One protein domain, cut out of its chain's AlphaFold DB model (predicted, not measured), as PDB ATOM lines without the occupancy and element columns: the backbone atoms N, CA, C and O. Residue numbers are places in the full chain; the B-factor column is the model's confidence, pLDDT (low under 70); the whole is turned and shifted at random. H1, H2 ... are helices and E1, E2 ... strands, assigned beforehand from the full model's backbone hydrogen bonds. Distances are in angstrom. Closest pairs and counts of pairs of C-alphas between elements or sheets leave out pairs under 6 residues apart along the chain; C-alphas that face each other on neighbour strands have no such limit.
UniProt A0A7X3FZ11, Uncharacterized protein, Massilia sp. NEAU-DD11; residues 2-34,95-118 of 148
ATOM      1  N   ARG A   2     -30.499  46.848 -10.065       78.88
ATOM      2  CA  ARG A   2     -29.441  46.834  -9.035       78.88
ATOM      3  C   ARG A   2     -28.359  45.828  -9.424       78.88
ATOM      4  O   ARG A   2     -28.696  44.739  -9.883       78.88
ATOM      5  N   HIS A   3     -27.107  46.210  -9.231       81.25
ATOM      6  CA  HIS A   3     -25.913  45.454  -9.579       81.25
ATOM      7  C   HIS A   3     -25.150  45.129  -8.302       81.25
ATOM      8  O   HIS A   3     -24.955  46.001  -7.450       81.25
ATOM      9  N   ASP A   4     -24.751  43.873  -8.176       84.06
ATOM     10  CA  ASP A   4     -23.850  43.407  -7.138       84.06
ATOM     11  C   ASP A   4     -22.513  43.093  -7.821       84.06
ATOM     12  O   ASP A   4     -22.418  42.199  -8.657       84.06
ATOM     13  N   LEU A   5     -21.494  43.880  -7.495       86.81
ATOM     14  CA  LEU A   5     -20.158  43.808  -8.071       86.81
ATOM     15  C   LEU A   5     -19.216  43.101  -7.108       86.81
ATOM     16  O   LEU A   5     -19.179  43.429  -5.921       86.81
ATOM     17  N   THR A   6     -18.421  42.171  -7.620       86.06
ATOM     18  CA  THR A   6     -17.383  41.484  -6.848       86.06
ATOM     19  C   THR A   6     -16.061  41.553  -7.592       86.06
ATOM     20  O   THR A   6     -15.990  41.175  -8.754       86.06
ATOM     21  N   ALA A   7     -15.008  42.018  -6.927       86.88
ATOM     22  CA  ALA A   7     -13.657  42.067  -7.471       86.88
ATOM     23  C   ALA A   7     -12.690  41.290  -6.576       86.88
ATOM     24  O   ALA A   7     -12.749  41.385  -5.350       86.88
ATOM     25  N   VAL A   8     -11.797  40.520  -7.194       87.50
ATOM     26  CA  VAL A   8     -10.799  39.689  -6.516       87.50
ATOM     27  C   VAL A   8      -9.408  40.223  -6.824       87.50
ATOM     28  O   VAL A   8      -9.010  40.314  -7.981       87.50
ATOM     29  N   PHE A   9      -8.649  40.507  -5.779       86.19
ATOM     30  CA  PHE A   9      -7.283  41.006  -5.811       86.19
ATOM     31  C   PHE A   9      -6.335  39.962  -5.218       86.19
ATOM     32  O   PHE A   9      -6.712  39.165  -4.362       86.19
ATOM     33  N   ASN A  10      -5.094  39.953  -5.682       84.94
ATOM     34  CA  ASN A  10      -3.996  39.151  -5.132       84.94
ATOM     35  C   ASN A  10      -3.215  39.888  -4.033       84.94
ATOM     36  O   ASN A  10      -2.408  39.270  -3.350       84.94
ATOM     37  N   ASN A  11      -3.423  41.197  -3.895       84.38
ATOM     38  CA  ASN A  11      -2.668  42.048  -2.993       84.38
ATOM     39  C   ASN A  11      -3.609  42.828  -2.068       84.38
ATOM     40  O   ASN A  11      -4.654  43.331  -2.496       84.38
ATOM     41  N   ARG A  12      -3.248  42.905  -0.784       84.19
ATOM     42  CA  ARG A  12      -4.065  43.541   0.256       84.19
ATOM     43  C   ARG A  12      -4.086  45.052   0.101       84.19
ATOM     44  O   ARG A  12      -5.145  45.655   0.261       84.19
ATOM     45  N   ASP A  13      -2.927  45.645  -0.171       84.81
ATOM     46  CA  ASP A  13      -2.780  47.097  -0.270       84.81
ATOM     47  C   ASP A  13      -3.584  47.648  -1.446       84.81
ATOM     48  O   ASP A  13      -4.342  48.598  -1.267       84.81
ATOM     49  N   ASP A  14      -3.537  46.968  -2.594       85.81
ATOM     50  CA  ASP A  14      -4.328  47.324  -3.776       85.81
ATOM     51  C   ASP A  14      -5.832  47.224  -3.480       85.81
ATOM     52  O   ASP A  14      -6.600  48.146  -3.756       85.81
ATOM     53  N   ALA A  15      -6.265  46.141  -2.822       85.88
ATOM     54  CA  ALA A  15      -7.665  45.973  -2.442       85.88
ATOM     55  C   ALA A  15      -8.135  47.042  -1.436       85.88
ATOM     56  O   ALA A  15      -9.265  47.533  -1.498       85.88
ATOM     57  N   ARG A  16      -7.272  47.436  -0.497       87.50
ATOM     58  CA  ARG A  16      -7.572  48.499   0.466       87.50
ATOM     59  C   ARG A  16      -7.633  49.866  -0.211       87.50
ATOM     60  O   ARG A  16      -8.558  50.624   0.066       87.50
ATOM     61  N   GLN A  17      -6.705  50.151  -1.118       87.38
ATOM     62  CA  GLN A  17      -6.693  51.385  -1.893       87.38
ATOM     63  C   GLN A  17      -7.975  51.531  -2.719       87.38
ATOM     64  O   GLN A  17      -8.596  52.591  -2.695       87.38
ATOM     65  N   VAL A  18      -8.426  50.457  -3.373       88.81
ATOM     66  CA  VAL A  18      -9.697  50.444  -4.113       88.81
ATOM     67  C   VAL A  18     -10.886  50.662  -3.184       88.81
ATOM     68  O   VAL A  18     -11.793  51.417  -3.527       88.81
ATOM     69  N   LEU A  19     -10.904  50.033  -2.004       87.12
ATOM     70  CA  LEU A  19     -11.964  50.263  -1.020       87.12
ATOM     71  C   LEU A  19     -12.033  51.744  -0.620       87.12
ATOM     72  O   LEU A  19     -13.120  52.322  -0.596       87.12
ATOM     73  N   ASP A  20     -10.886  52.357  -0.335       87.44
ATOM     74  CA  ASP A  20     -10.807  53.771   0.023       87.44
ATOM     75  C   ASP A  20     -11.231  54.671  -1.150       87.44
ATOM     76  O   ASP A  20     -12.001  55.611  -0.949       87.44
ATOM     77  N   GLU A  21     -10.828  54.355  -2.384       88.75
ATOM     78  CA  GLU A  21     -11.228  55.091  -3.589       88.75
ATOM     79  C   GLU A  21     -12.734  54.975  -3.871       88.75
ATOM     80  O   GLU A  21     -13.374  55.970  -4.216       88.75
ATOM     81  N   LEU A  22     -13.340  53.804  -3.644       88.12
ATOM     82  CA  LEU A  22     -14.792  53.618  -3.717       88.12
ATOM     83  C   LEU A  22     -15.502  54.479  -2.660       88.12
ATOM     84  O   LEU A  22     -16.460  55.184  -2.965       88.12
ATOM     85  N   ILE A  23     -15.013  54.505  -1.421       87.00
ATOM     86  CA  ILE A  23     -15.607  55.341  -0.368       87.00
ATOM     87  C   ILE A  23     -15.478  56.832  -0.715       87.00
ATOM     88  O   ILE A  23     -16.450  57.579  -0.586       87.00
ATOM     89  N   LEU A  24     -14.305  57.267  -1.182       87.19
ATOM     90  CA  LEU A  24     -14.051  58.651  -1.600       87.19
ATOM     91  C   LEU A  24     -14.898  59.061  -2.807       87.19
ATOM     92  O   LEU A  24     -15.340  60.205  -2.891       87.19
ATOM     93  N   SER A  25     -15.183  58.119  -3.703       85.81
ATOM     94  CA  SER A  25     -16.064  58.316  -4.859       85.81
ATOM     95  C   SER A  25     -17.550  58.411  -4.486       85.81
ATOM     96  O   SER A  25     -18.390  58.623  -5.361       85.81
ATOM     97  N   GLY A  26     -17.887  58.288  -3.197       83.06
ATOM     98  CA  GLY A  26     -19.241  58.459  -2.675       83.06
ATOM     99  C   GLY A  26     -20.043  57.164  -2.555       83.06
ATOM    100  O   GLY A  26     -21.249  57.225  -2.314       83.06
ATOM    101  N   PHE A  27     -19.409  55.995  -2.700       84.12
ATOM    102  CA  PHE A  27     -20.095  54.720  -2.502       84.12
ATOM    103  C   PHE A  27     -20.351  54.461  -1.004       84.12
ATOM    104  O   PHE A  27     -19.496  54.737  -0.154       84.12
ATOM    105  N   PRO A  28     -21.535  53.935  -0.635       76.38
ATOM    106  CA  PRO A  28     -21.897  53.750   0.761       76.38
ATOM    107  C   PRO A  28     -21.100  52.606   1.392       76.38
ATOM    108  O   PRO A  28     -21.224  51.456   0.978       76.38
ATOM    109  N   ARG A  29     -20.388  52.893   2.492       75.69
ATOM    110  CA  ARG A  29     -19.650  51.885   3.283       75.69
ATOM    111  C   ARG A  29     -20.497  50.679   3.689       75.69
ATOM    112  O   ARG A  29     -19.982  49.581   3.807       75.69
ATOM    113  N   SER A  30     -21.797  50.869   3.903       72.81
ATOM    114  CA  SER A  30     -22.719  49.784   4.261       72.81
ATOM    115  C   SER A  30     -22.927  48.763   3.137       72.81
ATOM    116  O   SER A  30     -23.361  47.649   3.411       72.81
ATOM    117  N   GLY A  31     -22.666  49.152   1.886       71.44
ATOM    118  CA  GLY A  31     -22.773  48.293   0.711       71.44
ATOM    119  C   GLY A  31     -21.430  47.772   0.210       71.44
ATOM    120  O   GLY A  31     -21.438  46.908  -0.663       71.44
ATOM    121  N   THR A  32     -20.307  48.270   0.742       81.81
ATOM    122  CA  THR A  32     -18.948  47.908   0.321       81.81
ATOM    123  C   THR A  32     -18.243  47.132   1.427       81.81
ATOM    124  O   THR A  32     -18.115  47.615   2.548       81.81
ATOM    125  N   SER A  33     -17.766  45.930   1.121       79.94
ATOM    126  CA  SER A  33     -17.066  45.075   2.082       79.94
ATOM    127  C   SER A  33     -15.775  44.549   1.476       79.94
ATOM    128  O   SER A  33     -15.773  44.128   0.322       79.94
ATOM    129  N   LEU A  34     -14.697  44.553   2.259       82.81
ATOM    130  CA  LEU A  34     -13.427  43.918   1.923       82.81
ATOM    131  C   LEU A  34     -13.253  42.683   2.805       82.81
ATOM    132  O   LEU A  34     -13.199  42.786   4.030       82.81
ATOM    133  N   SER A  95     -22.356  51.208 -11.136       85.50
ATOM    134  CA  SER A  95     -21.640  49.968 -11.419       85.50
ATOM    135  C   SER A  95     -20.534  50.188 -12.446       85.50
ATOM    136  O   SER A  95     -19.405  49.774 -12.207       85.50
ATOM    137  N   ILE A  96     -20.802  50.940 -13.517       87.81
ATOM    138  CA  ILE A  96     -19.786  51.303 -14.519       87.81
ATOM    139  C   ILE A  96     -18.635  52.092 -13.875       87.81
ATOM    140  O   ILE A  96     -17.464  51.824 -14.144       87.81
ATOM    141  N   ARG A  97     -18.950  53.043 -12.984       89.12
ATOM    142  CA  ARG A  97     -17.926  53.813 -12.258       89.12
ATOM    143  C   ARG A  97     -17.103  52.934 -11.321       89.12
ATOM    144  O   ARG A  97     -15.885  53.067 -11.294       89.12
ATOM    145  N   ALA A  98     -17.755  52.043 -10.580       87.00
ATOM    146  CA  ALA A  98     -17.083  51.123  -9.670       87.00
ATOM    147  C   ALA A  98     -16.160  50.154 -10.420       87.00
ATOM    148  O   ALA A  98     -15.024  49.973  -9.994       87.00
ATOM    149  N   ILE A  99     -16.602  49.603 -11.557       89.31
ATOM    150  CA  ILE A  99     -15.768  48.762 -12.428       89.31
ATOM    151  C   ILE A  99     -14.528  49.541 -12.868       89.31
ATOM    152  O   ILE A  99     -13.418  49.061 -12.678       89.31
ATOM    153  N   GLY A 100     -14.694  50.776 -13.352       88.94
ATOM    154  CA  GLY A 100     -13.563  51.595 -13.794       88.94
ATOM    155  C   GLY A 100     -12.557  51.936 -12.686       88.94
ATOM    156  O   GLY A 100     -11.383  52.143 -12.979       88.94
ATOM    157  N   ILE A 101     -12.985  51.992 -11.420       89.50
ATOM    158  CA  ILE A 101     -12.083  52.134 -10.264       89.50
ATOM    159  C   ILE A 101     -11.381  50.802  -9.978       89.50
ATOM    160  O   ILE A 101     -10.162  50.762  -9.839       89.50
ATOM    161  N   MET A 102     -12.136  49.701  -9.934       89.44
ATOM    162  CA  MET A 102     -11.601  48.366  -9.662       89.44
ATOM    163  C   MET A 102     -10.572  47.940 -10.714       89.44
ATOM    164  O   MET A 102      -9.526  47.428 -10.340       89.44
ATOM    165  N   GLU A 103     -10.820  48.200 -12.002       89.06
ATOM    166  CA  GLU A 103      -9.924  47.861 -13.118       89.06
ATOM    167  C   GLU A 103      -8.555  48.546 -13.031       89.06
ATOM    168  O   GLU A 103      -7.548  47.955 -13.422       89.06
ATOM    169  N   ARG A 104      -8.477  49.763 -12.474       89.19
ATOM    170  CA  ARG A 104      -7.202  50.494 -12.317       89.19
ATOM    171  C   ARG A 104      -6.224  49.788 -11.390       89.19
ATOM    172  O   ARG A 104      -5.018  49.916 -11.572       89.19
ATOM    173  N   ALA A 105      -6.745  49.046 -10.422       82.19
ATOM    174  CA  ALA A 105      -5.957  48.257  -9.487       82.19
ATOM    175  C   ALA A 105      -5.645  46.844 -10.011       82.19
ATOM    176  O   ALA A 105      -5.148  46.007  -9.264       82.19
ATOM    177  N   ASN A 106      -5.917  46.583 -11.294       84.50
ATOM    178  CA  ASN A 106      -5.548  45.363 -12.005       84.50
ATOM    179  C   ASN A 106      -6.017  44.071 -11.289       84.50
ATOM    180  O   ASN A 106      -5.200  43.224 -10.909       84.50
ATOM    181  N   PRO A 107      -7.335  43.915 -11.072       86.94
ATOM    182  CA  PRO A 107      -7.886  42.797 -10.328       86.94
ATOM    183  C   PRO A 107      -7.679  41.494 -11.095       86.94
ATOM    184  O   PRO A 107      -7.670  41.449 -12.324       86.94
ATOM    185  N   VAL A 108      -7.581  40.398 -10.351       85.50
ATOM    186  CA  VAL A 108      -7.495  39.045 -10.911       85.50
ATOM    187  C   VAL A 108      -8.807  38.660 -11.595       85.50
ATOM    188  O   VAL A 108      -8.804  37.909 -12.568       85.50
ATOM    189  N   TYR A 109      -9.932  39.135 -11.060       84.19
ATOM    190  CA  TYR A 109     -11.263  38.831 -11.568       84.19
ATOM    191  C   TYR A 109     -12.270  39.899 -11.131       84.19
ATOM    192  O   TYR A 109     -12.212  40.356  -9.990       84.19
ATOM    193  N   ILE A 110     -13.197  40.262 -12.022       86.50
ATOM    194  CA  ILE A 110     -14.359  41.107 -11.726       86.50
ATOM    195  C   ILE A 110     -15.616  40.374 -12.196       86.50
ATOM    196  O   ILE A 110     -15.665  39.859 -13.312       86.50
ATOM    197  N   GLU A 111     -16.643  40.379 -11.356       84.81
ATOM    198  CA  GLU A 111     -17.977  39.866 -11.641       84.81
ATOM    199  C   GLU A 111     -19.016  40.974 -11.419       84.81
ATOM    200  O   GLU A 111     -19.083  41.546 -10.330       84.81
ATOM    201  N   ASP A 112     -19.836  41.266 -12.436       85.06
ATOM    202  CA  ASP A 112     -21.064  42.066 -12.303       85.06
ATOM    203  C   ASP A 112     -22.267  41.126 -12.331       85.06
ATOM    204  O   ASP A 112     -22.574  40.498 -13.349       85.06
ATOM    205  N   ARG A 113     -22.963  41.030 -11.198       81.38
ATOM    206  CA  ARG A 113     -24.192  40.262 -11.081       81.38
ATOM    207  C   ARG A 113     -25.384  41.202 -11.022       81.38
ATOM    208  O   ARG A 113     -25.621  41.903 -10.037       81.38
ATOM    209  N   HIS A 114     -26.229  41.134 -12.044       79.44
ATOM    210  CA  HIS A 114     -27.520  41.806 -12.004       79.44
ATOM    211  C   HIS A 114     -28.426  41.134 -10.975       79.44
ATOM    212  O   HIS A 114     -28.821  39.971 -11.114       79.44
ATOM    213  N   ARG A 115     -28.830  41.895  -9.960       66.56
ATOM    214  CA  ARG A 115     -29.864  41.465  -9.030       66.56
ATOM    215  C   ARG A 115     -31.211  41.603  -9.724       66.56
ATOM    216  O   ARG A 115     -31.892  42.625  -9.608       66.56
ATOM    217  N   GLN A 116     -31.606  40.565 -10.461       54.53
ATOM    218  CA  GLN A 116     -33.006  40.410 -10.838       54.53
ATOM    219  C   GLN A 116     -33.806  40.347  -9.541       54.53
ATOM    220  O   GLN A 116     -33.541  39.513  -8.673       54.53
ATOM    221  N   ALA A 117     -34.745  41.280  -9.375       52.22
ATOM    222  CA  ALA A 117     -35.709  41.205  -8.295       52.22
ATOM    223  C   ALA A 117     -36.436  39.878  -8.474       52.22
ATOM    224  O   ALA A 117     -37.252  39.736  -9.385       52.22
ATOM    225  N   VAL A 118     -36.074  38.887  -7.660       48.16
ATOM    226  CA  VAL A 118     -36.745  37.605  -7.695       48.16
ATOM    227  C   VAL A 118     -38.190  37.904  -7.350       48.16
ATOM    228  O   VAL A 118     -38.514  38.299  -6.228       48.16
TER     229      VAL A 118
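What this domain is: This is residues 2 to 34 and 95 to 118 of the 148 residues of an uncharacterized protein of Massilia sp. NEAU-DD11 (UniProt A0A7X3FZ11). A long two-stranded ribbon, E1 with E3, makes the length of the domain, and helix H2 packs over one face of it, running along E1. Helix H1 packs on H2 near the end of E1, and the short strand E2 lies by H1. The printed part has 57 residues, with two named helices and three named strands in the order E1 H1 E2 H2 E3; the sheet, E1 - E3, is antiparallel, and the class is mixed, helices and strands. It is compact, with a radius of gyration of the C-alphas of 11.2 A, and elongated, spanning 36 by 23 by 17 A.

How they stand to each other: E1, residues 2 to 9, and E3, residues 109 to 115, are antiparallel neighbours at 164 degrees; N 4 and O 113 are 2.8 A apart and N 111 and O 6 2.8 A, both within hydrogen-bond range. For H2, residues 95 to 104, the closest C-alphas to E1 are those of Ser 95 and His 3, 6.5 A. H1, residues 12 to 24, touches H2 with residues 18 to 22 alone; the closest C-alphas, of Val 18 and Met 102, are 6.2 A apart. They run opposite ways at a steep tilt of 37 degrees, only just steep. E2, residues 32 to 34, pairs with no named strand; E1 and E2 are near each other. The C-alphas of Leu 34 and Leu 19 of H1 are their closest, 7.1 A. H1 and E3 are apart. Every O i to N i+4 pair is within hydrogen-bond range in H1, and 5 of 6 in H2.

Where its parts are: E1 is 23.1 A long from C-alpha 2 at (-29.441, 46.834, -9.035). H1 is 18.2 A long, E2 7.0 A and H2 14.5 A. E3 is 19.0 A long and ends at C-alpha 115 at (-29.864, 41.465, -9.030).

The domain as a whole: The C-alphas farthest apart, of Asp 13 and Val 118, are 36.0 A apart. Residues 35 to 94 are not printed; C-alphas 34 and 95 are 16.8 A apart across this cut. Of the links printed whole, E1 to H1 and H2 to E3 are tight and H1 to E2 is short. Residues 115 to 118 have pLDDT under 70.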